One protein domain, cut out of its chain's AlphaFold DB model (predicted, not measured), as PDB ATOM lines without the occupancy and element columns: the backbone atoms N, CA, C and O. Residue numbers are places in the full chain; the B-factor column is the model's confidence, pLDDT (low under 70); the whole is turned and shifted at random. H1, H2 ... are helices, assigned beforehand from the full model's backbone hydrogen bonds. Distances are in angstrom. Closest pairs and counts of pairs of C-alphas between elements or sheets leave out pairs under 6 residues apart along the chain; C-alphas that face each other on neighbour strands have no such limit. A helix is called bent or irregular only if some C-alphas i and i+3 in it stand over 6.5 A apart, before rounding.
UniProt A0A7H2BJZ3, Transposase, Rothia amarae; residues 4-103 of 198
ATOM      1  N   LYS A   4     382.767 -12.558 525.119       92.50
ATOM      2  CA  LYS A   4     382.273 -13.467 524.078       92.50
ATOM      3  C   LYS A   4     383.421 -13.935 523.183       92.50
ATOM      4  O   LYS A   4     383.558 -15.139 522.992       92.50
ATOM      5  N   GLU A   5     384.271 -13.013 522.725       91.19
ATOM      6  CA  GLU A   5     385.475 -13.339 521.945       91.19
ATOM      7  C   GLU A   5     386.402 -14.277 522.715       91.19
ATOM      8  O   GLU A   5     386.790 -15.304 522.177       91.19
ATOM      9  N   ARG A   6     386.672 -14.007 524.003       91.00
ATOM     10  CA  ARG A   6     387.490 -14.902 524.845       91.00
ATOM     11  C   ARG A   6     386.953 -16.331 524.873       91.00
ATOM     12  O   ARG A   6     387.717 -17.281 524.749       91.00
ATOM     13  N   ARG A   7     385.637 -16.494 525.043       92.75
ATOM     14  CA  ARG A   7     384.998 -17.817 525.069       92.75
ATOM     15  C   ARG A   7     385.075 -18.521 523.720       92.75
ATOM     16  O   ARG A   7     385.291 -19.727 523.699       92.75
ATOM     17  N   GLN A   8     384.901 -17.785 522.626       92.12
ATOM     18  CA  GLN A   8     385.014 -18.353 521.287       92.12
ATOM     19  C   GLN A   8     386.460 -18.757 520.981       92.12
ATOM     20  O   GLN A   8     386.696 -19.896 520.598       92.12
ATOM     21  N   LEU A   9     387.430 -17.897 521.295       91.31
ATOM     22  CA  LEU A   9     388.855 -18.189 521.159       91.31
ATOM     23  C   LEU A   9     389.259 -19.455 521.927       91.31
ATOM     24  O   LEU A   9     390.017 -20.274 521.425       91.31
ATOM     25  N   MET A  10     388.723 -19.655 523.134       90.94
ATOM     26  CA  MET A  10     388.988 -20.870 523.911       90.94
ATOM     27  C   MET A  10     388.424 -22.141 523.266       90.94
ATOM     28  O   MET A  10     389.003 -23.212 523.442       90.94
ATOM     29  N   ARG A  11     387.316 -22.045 522.522       90.56
ATOM     30  CA  ARG A  11     386.769 -23.173 521.748       90.56
ATOM     31  C   ARG A  11     387.623 -23.457 520.518       90.56
ATOM     32  O   ARG A  11     387.930 -24.614 520.254       90.56
ATOM     33  N   ASP A  12     388.077 -22.402 519.853       92.88
ATOM     34  CA  ASP A  12     388.889 -22.479 518.636       92.88
ATOM     35  C   ASP A  12     390.388 -22.654 518.939       92.88
ATOM     36  O   ASP A  12     391.205 -22.718 518.027       92.88
ATOM     37  N   ARG A  13     390.783 -22.762 520.217       92.75
ATOM     38  CA  ARG A  13     392.193 -22.755 520.650       92.75
ATOM     39  C   ARG A  13     393.053 -23.806 519.957       92.75
ATOM     40  O   ARG A  13     394.247 -23.595 519.794       92.75
ATOM     41  N   TYR A  14     392.468 -24.942 519.579       93.81
ATOM     42  CA  TYR A  14     393.201 -26.015 518.917       93.81
ATOM     43  C   TYR A  14     393.778 -25.542 517.579       93.81
ATOM     44  O   TYR A  14     394.894 -25.921 517.255       93.81
ATOM     45  N   VAL A  15     393.089 -24.640 516.873       95.00
ATOM     46  CA  VAL A  15     393.552 -24.030 515.621       95.00
ATOM     47  C   VAL A  15     394.879 -23.298 515.827       95.00
ATOM     48  O   VAL A  15     395.798 -23.446 515.033       95.00
ATOM     49  N   LEU A  16     395.011 -22.557 516.932       92.69
ATOM     50  CA  LEU A  16     396.241 -21.835 517.278       92.69
ATOM     51  C   LEU A  16     397.359 -22.758 517.768       92.69
ATOM     52  O   LEU A  16     398.531 -22.399 517.694       92.69
ATOM     53  N   LEU A  17     397.015 -23.925 518.310       92.62
ATOM     54  CA  LEU A  17     397.990 -24.878 518.839       92.62
ATOM     55  C   LEU A  17     398.540 -25.796 517.742       92.62
ATOM     56  O   LEU A  17     399.731 -26.100 517.759       92.62
ATOM     57  N   THR A  18     397.711 -26.177 516.771       92.38
ATOM     58  CA  THR A  18     398.102 -26.988 515.614       92.38
ATOM     59  C   THR A  18     399.160 -26.275 514.769       92.38
ATOM     60  O   THR A  18     399.193 -25.045 514.694       92.38
ATOM     61  N   ARG A  19     400.065 -27.050 514.157       94.12
ATOM     62  CA  ARG A  19     401.072 -26.531 513.222       94.12
ATOM     63  C   ARG A  19     400.397 -26.043 511.952       94.12
ATOM     64  O   ARG A  19     399.508 -26.715 511.433       94.12
ATOM     65  N   SER A  20     400.895 -24.951 511.381       92.25
ATOM     66  CA  SER A  20     400.320 -24.381 510.161       92.25
ATOM     67  C   SER A  20     400.310 -25.375 508.997       92.25
ATOM     68  O   SER A  20     399.367 -25.387 508.213       92.25
ATOM     69  N   LYS A  21     401.344 -26.221 508.889       91.50
ATOM     70  CA  LYS A  21     401.462 -27.243 507.836       91.50
ATOM     71  C   LYS A  21     400.478 -28.409 507.990       91.50
ATOM     72  O   LYS A  21     400.173 -29.075 507.006       91.50
ATOM     73  N   ASP A  22     400.000 -28.641 509.211       92.31
ATOM     74  CA  ASP A  22     399.093 -29.740 509.553       92.31
ATOM     75  C   ASP A  22     397.627 -29.269 509.635       92.31
ATOM     76  O   ASP A  22     396.713 -30.084 509.763       92.31
ATOM     77  N   LEU A  23     397.385 -27.956 509.540       92.44
ATOM     78  CA  LEU A  23     396.057 -27.353 509.535       92.44
ATOM     79  C   LEU A  23     395.456 -27.420 508.125       92.44
ATOM     80  O   LEU A  23     395.521 -26.462 507.359       92.44
ATOM     81  N   THR A  24     394.912 -28.576 507.754       92.62
ATOM     82  CA  THR A  24     394.403 -28.828 506.395       92.62
ATOM     83  C   THR A  24     392.941 -28.435 506.191       92.62
ATOM     84  O   THR A  24     392.521 -28.254 505.049       92.62
ATOM     85  N   ASP A  25     392.167 -28.316 507.269       95.44
ATOM     86  CA  ASP A  25     390.757 -27.938 507.210       95.44
ATOM     87  C   ASP A  25     390.593 -26.449 506.862       95.44
ATOM     88  O   ASP A  25     391.210 -25.575 507.477       95.44
ATOM     89  N   PHE A  26     389.769 -26.161 505.853       94.25
ATOM     90  CA  PHE A  26     389.605 -24.809 505.314       94.25
ATOM     91  C   PHE A  26     388.947 -23.848 506.312       94.25
ATOM     92  O   PHE A  26     389.371 -22.696 506.427       94.25
ATOM     93  N   ASP A  27     387.953 -24.315 507.073       94.25
ATOM     94  CA  ASP A  27     387.282 -23.481 508.072       94.25
ATOM     95  C   ASP A  27     388.246 -23.125 509.205       94.25
ATOM     96  O   ASP A  27     388.235 -22.003 509.719       94.25
ATOM     97  N   ASP A  28     389.119 -24.057 509.583       94.50
ATOM     98  CA  ASP A  28     390.136 -23.814 510.598       94.50
ATOM     99  C   ASP A  28     391.226 -22.844 510.133       94.50
ATOM    100  O   ASP A  28     391.632 -21.969 510.903       94.50
ATOM    101  N   GLN A  29     391.650 -22.921 508.870       94.88
ATOM    102  CA  GLN A  29     392.555 -21.926 508.281       94.88
ATOM    103  C   GLN A  29     391.939 -20.521 508.307       94.88
ATOM    104  O   GLN A  29     392.607 -19.557 508.687       94.88
ATOM    105  N   ILE A  30     390.649 -20.402 507.976       95.69
ATOM    106  CA  ILE A  30     389.922 -19.130 508.062       95.69
ATOM    107  C   ILE A  30     389.870 -18.632 509.507       95.69
ATOM    108  O   ILE A  30     390.151 -17.460 509.758       95.69
ATOM    109  N   LYS A  31     389.540 -19.494 510.479       94.94
ATOM    110  CA  LYS A  31     389.529 -19.107 511.901       94.94
ATOM    111  C   LYS A  31     390.889 -18.580 512.335       94.94
ATOM    112  O   LYS A  31     390.937 -17.538 512.988       94.94
ATOM    113  N   LEU A  32     391.975 -19.268 511.969       95.69
ATOM    114  CA  LEU A  32     393.334 -18.823 512.270       95.69
ATOM    115  C   LEU A  32     393.554 -17.408 511.737       95.69
ATOM    116  O   LEU A  32     393.901 -16.517 512.508       95.69
ATOM    117  N   GLN A  33     393.273 -17.191 510.451       95.56
ATOM    118  CA  GLN A  33     393.435 -15.895 509.801       95.56
ATOM    119  C   GLN A  33     392.607 -14.794 510.480       95.56
ATOM    120  O   GLN A  33     393.119 -13.711 510.750       95.56
ATOM    121  N   ILE A  34     391.339 -15.064 510.797       95.25
ATOM    122  CA  ILE A  34     390.456 -14.102 511.469       95.25
ATOM    123  C   ILE A  34     391.019 -13.729 512.845       95.25
ATOM    124  O   ILE A  34     391.051 -12.551 513.204       95.25
ATOM    125  N   TRP A  35     391.461 -14.713 513.632       95.38
ATOM    126  CA  TRP A  35     391.994 -14.460 514.969       95.38
ATOM    127  C   TRP A  35     393.298 -13.666 514.932       95.38
ATOM    128  O   TRP A  35     393.438 -12.714 515.701       95.38
ATOM    129  N   THR A  36     394.227 -14.012 514.040       95.25
ATOM    130  CA  THR A  36     395.523 -13.327 513.942       95.25
ATOM    131  C   THR A  36     395.394 -11.914 513.376       95.25
ATOM    132  O   THR A  36     396.086 -11.014 513.846       95.25
ATOM    133  N   GLN A  37     394.461 -11.676 512.446       94.69
ATOM    134  CA  GLN A  37     394.177 -10.334 511.923       94.69
ATOM    135  C   GLN A  37     393.485  -9.437 512.957       94.69
ATOM    136  O   GLN A  37     393.865  -8.279 513.125       94.69
ATOM    137  N   ASN A  38     392.488  -9.964 513.676       94.56
ATOM    138  CA  ASN A  38     391.753  -9.190 514.680       94.56
ATOM    139  C   ASN A  38     392.588  -8.900 515.934       94.56
ATOM    140  O   ASN A  38     392.360  -7.898 516.613       94.56
ATOM    141  N   PHE A  39     393.546  -9.771 516.254       94.75
ATOM    142  CA  PHE A  39     394.427  -9.630 517.409       94.75
ATOM    143  C   PHE A  39     395.889  -9.779 516.965       94.75
ATOM    144  O   PHE A  39     396.471 -10.851 517.131       94.75
ATOM    145  N   PRO A  40     396.526  -8.705 516.460       94.31
ATOM    146  CA  PRO A  40     397.879  -8.779 515.906       94.31
ATOM    147  C   PRO A  40     398.927  -9.336 516.877       94.31
ATOM    148  O   PRO A  40     399.803 -10.092 516.471       94.31
ATOM    149  N   LEU A  41     398.810  -9.025 518.174       94.62
ATOM    150  CA  LEU A  41     399.707  -9.564 519.203       94.62
ATOM    151  C   LEU A  41     399.577 -11.092 519.346       94.62
ATOM    152  O   LEU A  41     400.565 -11.785 519.566       94.62
ATOM    153  N   LEU A  42     398.364 -11.628 519.180       94.69
ATOM    154  CA  LEU A  42     398.123 -13.071 519.144       94.69
ATOM    155  C   LEU A  42     398.692 -13.694 517.862       94.69
ATOM    156  O   LEU A  42     399.238 -14.793 517.919       94.69
ATOM    157  N   GLY A  43     398.596 -12.988 516.732       95.94
ATOM    158  CA  GLY A  43     399.246 -13.373 515.478       95.94
ATOM    159  C   GLY A  43     400.758 -13.507 515.622       95.94
ATOM    160  O   GLY A  43     401.303 -14.560 515.313       95.94
ATOM    161  N   GLN A  44     401.416 -12.504 516.202       96.38
ATOM    162  CA  GLN A  44     402.856 -12.552 516.477       96.38
ATOM    163  C   GLN A  44     403.227 -13.702 517.420       96.38
ATOM    164  O   GLN A  44     404.196 -14.413 517.178       96.38
ATOM    165  N   ALA A  45     402.436 -13.942 518.472       96.31
ATOM    166  CA  ALA A  45     402.666 -15.077 519.363       96.31
ATOM    167  C   ALA A  45     402.545 -16.427 518.630       96.31
ATOM    168  O   ALA A  45     403.335 -17.340 518.877       96.31
ATOM    169  N   TYR A  46     401.582 -16.553 517.712       96.62
ATOM    170  CA  TYR A  46     401.443 -17.735 516.863       96.62
ATOM    171  C   TYR A  46     402.642 -17.899 515.919       96.62
ATOM    172  O   TYR A  46     403.180 -18.997 515.812       96.62
ATOM    173  N   GLU A  47     403.105 -16.823 515.282       96.38
ATOM    174  CA  GLU A  47     404.286 -16.849 514.412       96.38
ATOM    175  C   GLU A  47     405.554 -17.241 515.176       96.38
ATOM    176  O   GLU A  47     406.285 -18.116 514.721       96.38
ATOM    177  N   LEU A  48     405.782 -16.677 516.366       97.12
ATOM    178  CA  LEU A  48     406.895 -17.075 517.233       97.12
ATOM    179  C   LEU A  48     406.817 -18.556 517.598       97.12
ATOM    180  O   LEU A  48     407.833 -19.247 517.565       97.12
ATOM    181  N   LYS A  49     405.624 -19.070 517.912       96.00
ATOM    182  CA  LYS A  49     405.422 -20.502 518.150       96.00
ATOM    183  C   LYS A  49     405.810 -21.318 516.911       96.00
ATOM    184  O   LYS A  49     406.533 -22.302 517.039       96.00
ATOM    185  N   GLU A  50     405.355 -20.926 515.720       97.06
ATOM    186  CA  GLU A  50     405.672 -21.651 514.484       97.06
ATOM    187  C   GLU A  50     407.176 -21.631 514.168       97.06
ATOM    188  O   GLU A  50     407.737 -22.690 513.891       97.06
ATOM    189  N   GLN A  51     407.831 -20.472 514.298       96.00
ATOM    190  CA  GLN A  51     409.276 -20.315 514.106       96.00
ATOM    191  C   GLN A  51     410.087 -21.145 515.107       96.00
ATOM    192  O   GLN A  51     411.108 -21.727 514.746       96.00
ATOM    193  N   PHE A  52     409.634 -21.236 516.361       96.56
ATOM    194  CA  PHE A  52     410.287 -22.078 517.360       96.56
ATOM    195  C   PHE A  52     410.253 -23.554 516.947       96.56
ATOM    196  O   PHE A  52     411.257 -24.257 517.030       96.56
ATOM    197  N   PHE A  53     409.116 -24.036 516.446       95.12
ATOM    198  CA  PHE A  53     409.027 -25.402 515.930       95.12
ATOM    199  C   PHE A  53     409.887 -25.623 514.679       95.12
ATOM    200  O   PHE A  53     410.370 -26.737 514.482       95.12
ATOM    201  N   ASP A  54     410.115 -24.597 513.857       94.25
ATOM    202  CA  ASP A  54     410.986 -24.699 512.680       94.25
ATOM    203  C   ASP A  54     412.455 -24.974 513.051       94.25
ATOM    204  O   ASP A  54     413.185 -25.559 512.251       94.25
ATOM    205  N   ILE A  55     412.883 -24.665 514.285       95.38
ATOM    206  CA  ILE A  55     414.206 -25.054 514.812       95.38
ATOM    207  C   ILE A  55     414.394 -26.576 514.717       95.38
ATOM    208  O   ILE A  55     415.469 -27.046 514.349       95.38
ATOM    209  N   TYR A  56     413.342 -27.357 514.982       92.25
ATOM    210  CA  TYR A  56     413.382 -28.823 514.929       92.25
ATOM    211  C   TYR A  56     413.384 -29.398 513.506       92.25
ATOM    212  O   TYR A  56     413.578 -30.602 513.340       92.25
ATOM    213  N   GLU A  57     413.217 -28.558 512.482       92.19
ATOM    214  CA  GLU A  57     413.384 -28.932 511.072       92.19
ATOM    215  C   GLU A  57     414.837 -28.713 510.586       92.19
ATOM    216  O   GLU A  57     415.172 -29.018 509.436       92.19
ATOM    217  N   ALA A  58     415.722 -28.191 511.448       93.44
ATOM    218  CA  ALA A  58     417.134 -27.997 511.137       93.44
ATOM    219  C   ALA A  58     417.863 -29.324 510.873       93.44
ATOM    220  O   ALA A  58     417.603 -30.352 511.495       93.44
ATOM    221  N   LYS A  59     418.837 -29.285 509.957       91.12
ATOM    222  CA  LYS A  59     419.625 -30.465 509.553       91.12
ATOM    223  C   LYS A  59     420.903 -30.659 510.365       91.12
ATOM    224  O   LYS A  59     421.545 -31.697 510.238       91.12
ATOM    225  N   SER A  60     421.304 -29.654 511.137       91.75
ATOM    226  CA  SER A  60     422.526 -29.675 511.932       91.75
ATOM    227  C   SER A  60     422.341 -28.900 513.233       91.75
ATOM    228  O   SER A  60     421.528 -27.976 513.302       91.75
ATOM    229  N   ILE A  61     423.142 -29.246 514.242       93.25
ATOM    230  CA  ILE A  61     423.170 -28.541 515.529       93.25
ATOM    231  C   ILE A  61     423.503 -27.051 515.362       93.25
ATOM    232  O   ILE A  61     422.873 -26.200 515.983       93.25
ATOM    233  N   ASN A  62     424.428 -26.718 514.455       93.00
ATOM    234  CA  ASN A  62     424.822 -25.335 514.188       93.00
ATOM    235  C   ASN A  62     423.679 -24.523 513.569       93.00
ATOM    236  O   ASN A  62     423.507 -23.353 513.906       93.00
ATOM    237  N   ASP A  63     422.908 -25.123 512.661       94.69
ATOM    238  CA  ASP A  63     421.754 -24.454 512.057       94.69
ATOM    239  C   ASP A  63     420.630 -24.281 513.079       94.69
ATOM    240  O   ASP A  63     420.051 -23.200 513.164       94.69
ATOM    241  N   ALA A  64     420.375 -25.303 513.904       94.56
ATOM    242  CA  ALA A  64     419.404 -25.224 514.991       94.56
ATOM    243  C   ALA A  64     419.756 -24.097 515.973       94.56
ATOM    244  O   ALA A  64     418.895 -23.292 516.324       94.56
ATOM    245  N   TYR A  65     421.031 -23.984 516.356       93.94
ATOM    246  CA  TYR A  65     421.501 -22.925 517.242       93.94
ATOM    247  C   TYR A  65     421.295 -21.537 516.628       93.94
ATOM    248  O   TYR A  65     420.757 -20.640 517.274       93.94
ATOM    249  N   LYS A  66     421.647 -21.357 515.348       95.12
ATOM    250  CA  LYS A  66     421.408 -20.092 514.632       95.12
ATOM    251  C   LYS A  66     419.925 -19.734 514.574       95.12
ATOM    252  O   LYS A  66     419.582 -18.573 514.788       95.12
ATOM    253  N   LEU A  67     419.057 -20.707 514.292       95.94
ATOM    254  CA  LEU A  67     417.610 -20.496 514.264       95.94
ATOM    255  C   LEU A  67     417.078 -20.108 515.643       95.94
ATOM    256  O   LEU A  67     416.301 -19.162 515.730       95.94
ATOM    257  N   TYR A  68     417.540 -20.762 516.711       96.31
ATOM    258  CA  TYR A  68     417.147 -20.420 518.076       96.31
ATOM    259  C   TYR A  68     417.598 -19.015 518.484       96.31
ATOM    260  O   TYR A  68     416.795 -18.248 519.004       96.31
ATOM    261  N   GLN A  69     418.849 -18.637 518.203       95.00
ATOM    262  CA  GLN A  69     419.351 -17.296 518.525       95.00
ATOM    263  C   GLN A  69     418.607 -16.207 517.743       95.00
ATOM    264  O   GLN A  69     418.230 -15.181 518.309       95.00
ATOM    265  N   ASN A  70     418.333 -16.449 516.455       96.00
ATOM    266  CA  ASN A  70     417.504 -15.555 515.649       96.00
ATOM    267  C   ASN A  70     416.088 -15.442 516.234       96.00
ATOM    268  O   ASN A  70     415.600 -14.337 516.458       96.00
ATOM    269  N   TRP A  71     415.455 -16.574 516.549       97.38
ATOM    270  CA  TRP A  71     414.140 -16.611 517.182       97.38
ATOM    271  C   TRP A  71     414.113 -15.803 518.483       97.38
ATOM    272  O   TRP A  71     413.270 -14.921 518.621       97.38
ATOM    273  N   LEU A  72     415.078 -16.023 519.382       95.38
ATOM    274  CA  LEU A  72     415.179 -15.328 520.665       95.38
ATOM    275  C   LEU A  72     415.305 -13.810 520.485       95.38
ATOM    276  O   LEU A  72     414.651 -13.052 521.196       95.38
ATOM    277  N   SER A  73     416.096 -13.362 519.503       94.69
ATOM    278  CA  SER A  73     416.247 -11.936 519.188       94.69
ATOM    279  C   SER A  73     414.989 -11.294 518.592       94.69
ATOM    280  O   SER A  73     414.809 -10.083 518.710       94.69
ATOM    281  N   ASN A  74     414.111 -12.098 517.988       94.00
ATOM    282  CA  ASN A  74     412.869 -11.638 517.372       94.00
ATOM    283  C   ASN A  74     411.680 -11.622 518.343       94.00
ATOM    284  O   ASN A  74     410.623 -11.124 517.962       94.00
ATOM    285  N   VAL A  75     411.815 -12.145 519.571       95.00
ATOM    286  CA  VAL A  75     410.735 -12.117 520.571       95.00
ATOM    287  C   VAL A  75     410.511 -10.671 521.048       95.00
ATOM    288  O   VAL A  75     411.389 -10.106 521.706       95.00
ATOM    289  N   PRO A  76     409.341 -10.055 520.784       94.69
ATOM    290  CA  PRO A  76     409.039  -8.706 521.250       94.69
ATOM    291  C   PRO A  76     408.926  -8.640 522.774       94.69
ATOM    292  O   PRO A  76     408.519  -9.604 523.431       94.69
ATOM    293  N   THR A  77     409.205  -7.466 523.338       94.38
ATOM    294  CA  THR A  77     409.153  -7.236 524.793       94.38
ATOM    295  C   THR A  77     407.768  -7.558 525.365       94.38
ATOM    296  O   THR A  77     407.662  -8.133 526.445       94.38
ATOM    297  N   GLU A  78     406.702  -7.255 524.621       95.44
ATOM    298  CA  GLU A  78     405.311  -7.513 525.004       95.44
ATOM    299  C   GLU A  78     404.976  -9.007 525.098       95.44
ATOM    300  O   GLU A  78     404.023  -9.381 525.786       95.44
ATOM    301  N   LEU A  79     405.732  -9.858 524.394       95.31
ATOM    302  CA  LEU A  79     405.523 -11.302 524.363       95.31
ATOM    303  C   LEU A  79     406.506 -12.079 525.240       95.31
ATOM    304  O   LEU A  79     406.219 -13.224 525.588       95.31
ATOM    305  N   MET A  80     407.612 -11.454 525.648       94.31
ATOM    306  CA  MET A  80     408.687 -12.083 526.417       94.31
ATOM    307  C   MET A  80     408.177 -12.831 527.657       94.31
ATOM    308  O   MET A  80     408.527 -13.990 527.861       94.31
ATOM    309  N   THR A  81     407.278 -12.222 528.441       95.94
ATOM    310  CA  THR A  81     406.711 -12.847 529.653       95.94
ATOM    311  C   THR A  81     405.962 -14.153 529.363       95.94
ATOM    312  O   THR A  81     405.933 -15.039 530.208       95.94
ATOM    313  N   TYR A  82     405.374 -14.318 528.174       94.81
ATOM    314  CA  TYR A  82     404.653 -15.548 527.818       94.81
ATOM    315  C   TYR A  82     405.577 -16.677 527.341       94.81
ATOM    316  O   TYR A  82     405.158 -17.832 527.330       94.81
ATOM    317  N   PHE A  83     406.816 -16.356 526.959       95.44
ATOM    318  CA  PHE A  83     407.829 -17.323 526.526       95.44
ATOM    319  C   PHE A  83     408.954 -17.517 527.555       95.44
ATOM    320  O   PHE A  83     409.838 -18.339 527.331       95.44
ATOM    321  N   GLU A  84     408.923 -16.810 528.687       95.00
ATOM    322  CA  GLU A  84     409.982 -16.826 529.704       95.00
ATOM    323  C   GLU A  84     410.298 -18.242 530.202       95.00
ATOM    324  O   GLU A  84     411.462 -18.641 530.226       95.00
ATOM    325  N   ASP A  85     409.272 -19.033 530.526       95.62
ATOM    326  CA  ASP A  85     409.451 -20.416 530.980       95.62
ATOM    327  C   ASP A  85     410.115 -21.295 529.907       95.62
ATOM    328  O   ASP A  85     410.973 -22.123 530.224       95.62
ATOM    329  N   LEU A  86     409.759 -21.091 528.633       95.50
ATOM    330  CA  LEU A  86     410.360 -21.802 527.504       95.50
ATOM    331  C   LEU A  86     411.828 -21.409 527.331       95.50
ATOM    332  O   LEU A  86     412.684 -22.282 527.232       95.50
ATOM    333  N   ILE A  87     412.124 -20.108 527.333       94.94
ATOM    334  CA  ILE A  87     413.486 -19.576 527.197       94.94
ATOM    335  C   ILE A  87     414.360 -20.068 528.352       94.94
ATOM    336  O   ILE A  87     415.480 -20.529 528.146       94.94
ATOM    337  N   LYS A  88     413.838 -20.036 529.579       94.75
ATOM    338  CA  LYS A  88     414.536 -20.543 530.758       94.75
ATOM    339  C   LYS A  88     414.828 -22.038 530.644       94.75
ATOM    340  O   LYS A  88     415.926 -22.464 530.990       94.75
ATOM    341  N   ALA A  89     413.870 -22.833 530.165       94.44
ATOM    342  CA  ALA A  89     414.082 -24.258 529.931       94.44
ATOM    343  C   ALA A  89     415.152 -24.500 528.856       94.44
ATOM    344  O   ALA A  89     416.053 -25.304 529.088       94.44
ATOM    345  N   MET A  90     415.091 -23.766 527.741       93.31
ATOM    346  CA  MET A  90     416.086 -23.826 526.668       93.31
ATOM    347  C   MET A  90     417.490 -23.483 527.161       93.31
ATOM    348  O   MET A  90     418.422 -24.202 526.839       93.31
ATOM    349  N   ASN A  91     417.640 -22.439 527.978       90.19
ATOM    350  CA  ASN A  91     418.947 -22.026 528.496       90.19
ATOM    351  C   ASN A  91     419.500 -23.007 529.545       90.19
ATOM    352  O   ASN A  91     420.703 -23.233 529.607       90.19
ATOM    353  N   ASN A  92     418.639 -23.584 530.388       92.44
ATOM    354  CA  ASN A  92     419.073 -24.514 531.436       92.44
ATOM    355  C   ASN A  92     419.483 -25.889 530.895       92.44
ATOM    356  O   ASN A  92     420.296 -26.557 531.523       92.44
ATOM    357  N   TRP A  93     418.882 -26.313 529.783       93.75
ATOM    358  CA  TRP A  93     419.058 -27.640 529.181       93.75
ATOM    359  C   TRP A  93     419.558 -27.533 527.739       93.75
ATOM    360  O   TRP A  93     419.214 -28.350 526.885       93.75
ATOM    361  N   GLU A  94     420.302 -26.467 527.447       89.81
ATOM    362  CA  GLU A  94     420.732 -26.118 526.096       89.81
ATOM    363  C   GLU A  94     421.494 -27.280 525.454       89.81
ATOM    364  O   GLU A  94     421.139 -27.740 524.367       89.81
ATOM    365  N   GLU A  95     422.495 -27.806 526.162       89.25
ATOM    366  CA  GLU A  95     423.338 -28.899 525.687       89.25
ATOM    367  C   GLU A  95     422.505 -30.142 525.352       89.25
ATOM    368  O   GLU A  95     422.609 -30.688 524.252       89.25
ATOM    369  N   GLU A  96     421.623 -30.567 526.257       89.25
ATOM    370  CA  GLU A  96     420.798 -31.758 526.080       89.25
ATOM    371  C   GLU A  96     419.762 -31.590 524.966       89.25
ATOM    372  O   GLU A  96     419.549 -32.520 524.181       89.25
ATOM    373  N   ILE A  97     419.133 -30.415 524.871       90.75
ATOM    374  CA  ILE A  97     418.152 -30.110 523.826       90.75
ATOM    375  C   ILE A  97     418.830 -30.113 522.461       90.75
ATOM    376  O   ILE A  97     418.336 -30.763 521.539       90.75
ATOM    377  N   PHE A  98     419.961 -29.424 522.305       91.06
ATOM    378  CA  PHE A  98     420.642 -29.342 521.015       91.06
ATOM    379  C   PHE A  98     421.352 -30.645 520.629       91.06
ATOM    380  O   PHE A  98     421.506 -30.931 519.438       91.06
ATOM    381  N   ASN A  99     421.692 -31.504 521.592       89.06
ATOM    382  CA  ASN A  99     422.215 -32.835 521.296       89.06
ATOM    383  C   ASN A  99     421.215 -33.722 520.520       89.06
ATOM    384  O   ASN A  99     421.634 -34.629 519.795       89.06
ATOM    385  N   TYR A 100     419.910 -33.417 520.567       87.81
ATOM    386  CA  TYR A 100     418.893 -34.043 519.709       87.81
ATOM    387  C   TYR A 100     419.272 -34.016 518.218       87.81
ATOM    388  O   TYR A 100     419.033 -34.988 517.501       87.81
ATOM    389  N   PHE A 101     419.903 -32.938 517.742       88.25
ATOM    390  CA  PHE A 101     420.267 -32.787 516.330       88.25
ATOM    391  C   PHE A 101     421.466 -33.651 515.915       88.25
ATOM    392  O   PHE A 101     421.622 -33.943 514.731       88.25
ATOM    393  N   ASN A 102     422.288 -34.099 516.869       85.75
ATOM    394  CA  ASN A 102     423.352 -35.076 516.615       85.75
ATOM    395  C   ASN A 102     422.826 -36.512 516.678       85.75
ATOM    396  O   ASN A 102     423.300 -37.397 515.968       85.75
ATOM    397  N   SER A 103     421.876 -36.767 517.572       82.81
ATOM    398  CA  SER A 103     421.288 -38.083 517.798       82.81
ATOM    399  C   SER A 103     419.806 -37.909 518.125       82.81
ATOM    400  O   SER A 103     419.481 -37.657 519.286       82.81
TER     401      SER A 103
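This is residues 4 to 103 of the 198 residues of the protein "Transposase" of Rothia amarae (UniProt A0A7H2BJZ3). Three helices, H4, H5 and H6, run back and forth as a loose triangle: H4 and H5 form a tight-linked hairpin, and kinked H6 folds back over one side of it. A second group, H1, H2 and H3, sits at the end of H4 where that helix begins, with H3 making a corner with H4, while short H7 packs on the beginning of H5 at the opposite end of the domain. The printed part has 100 residues with seven named helices, H1 to H7 in order along the chain, and no named strand; the class is all helix. The whole is only just compact, close to loose, with a radius of gyration of the C-alphas of 15.2 A, and the C-alphas span 44 by 30 by 18 A.

H1, residues 4 to 11, and H2, residues 13 to 17, meet only through their link. H2 touches H3, residues 26 to 38, which takes part with residues 28 to 32 alone; the closest C-alphas, those of Val 15 and Asp 28, are 6.1 A apart. H3 and H4, residues 40 to 57, touch only at the corner by their link, with the C-alphas of Thr 36 and Gly 43 closest at 4.0 A and a steep tilt of 56 degrees. H4, with residues 48 to 56 alone, touches H5, residues 61 to 74; in this hairpin they run opposite ways at a shallow tilt of 10 degrees, and the closest C-alphas, those of Ile 55 and Ala 64, are 5.2 A apart. H6, residues 77 to 92, is close to H4 but not clearly touching, with the C-alphas of Ala 45 and Leu 79 closest at 6.9 A; they run the same way at a shallow tilt of 23 degrees. H7, residues 94 to 99, touches H5 at residues 61 to 65 alone, the closest C-alphas, those of Ile 61 and Phe 98, being 6.1 A apart. Among the pairs that are apart are H1 and H4, and H3 and H6. Every O i to N i+4 pair is within hydrogen-bond range in H1, H2, H3, H5 and H7; in H4 it is 12 of 14 and in H6 8 of 12.

H1 begins at C-alpha 4, (382.273, -13.467, 524.078). From first to last C-alpha, H3 measures 18.3 A, H4 25.9 A, H5 19.9 A and H6 21.0 A. H4, the longest helix with 18 residues, begins at C-alpha 40, (397.879, -8.779, 515.906). H6 is irregular, with C-alphas 82 and 85 being 7.5 A apart, and has a kink of 64 degrees near residue 84. H7 ends at C-alpha 99, (422.215, -32.835, 521.296).

The two C-alphas farthest apart, those of Lys 4 and Asn 102, are 47.0 A apart. The printed part has no cut. No link is long; the link from H2 to H3, with 8 residues, is short, and the others are tight. The mean pLDDT of the printed part is 93.7, and no printed residue is under 70.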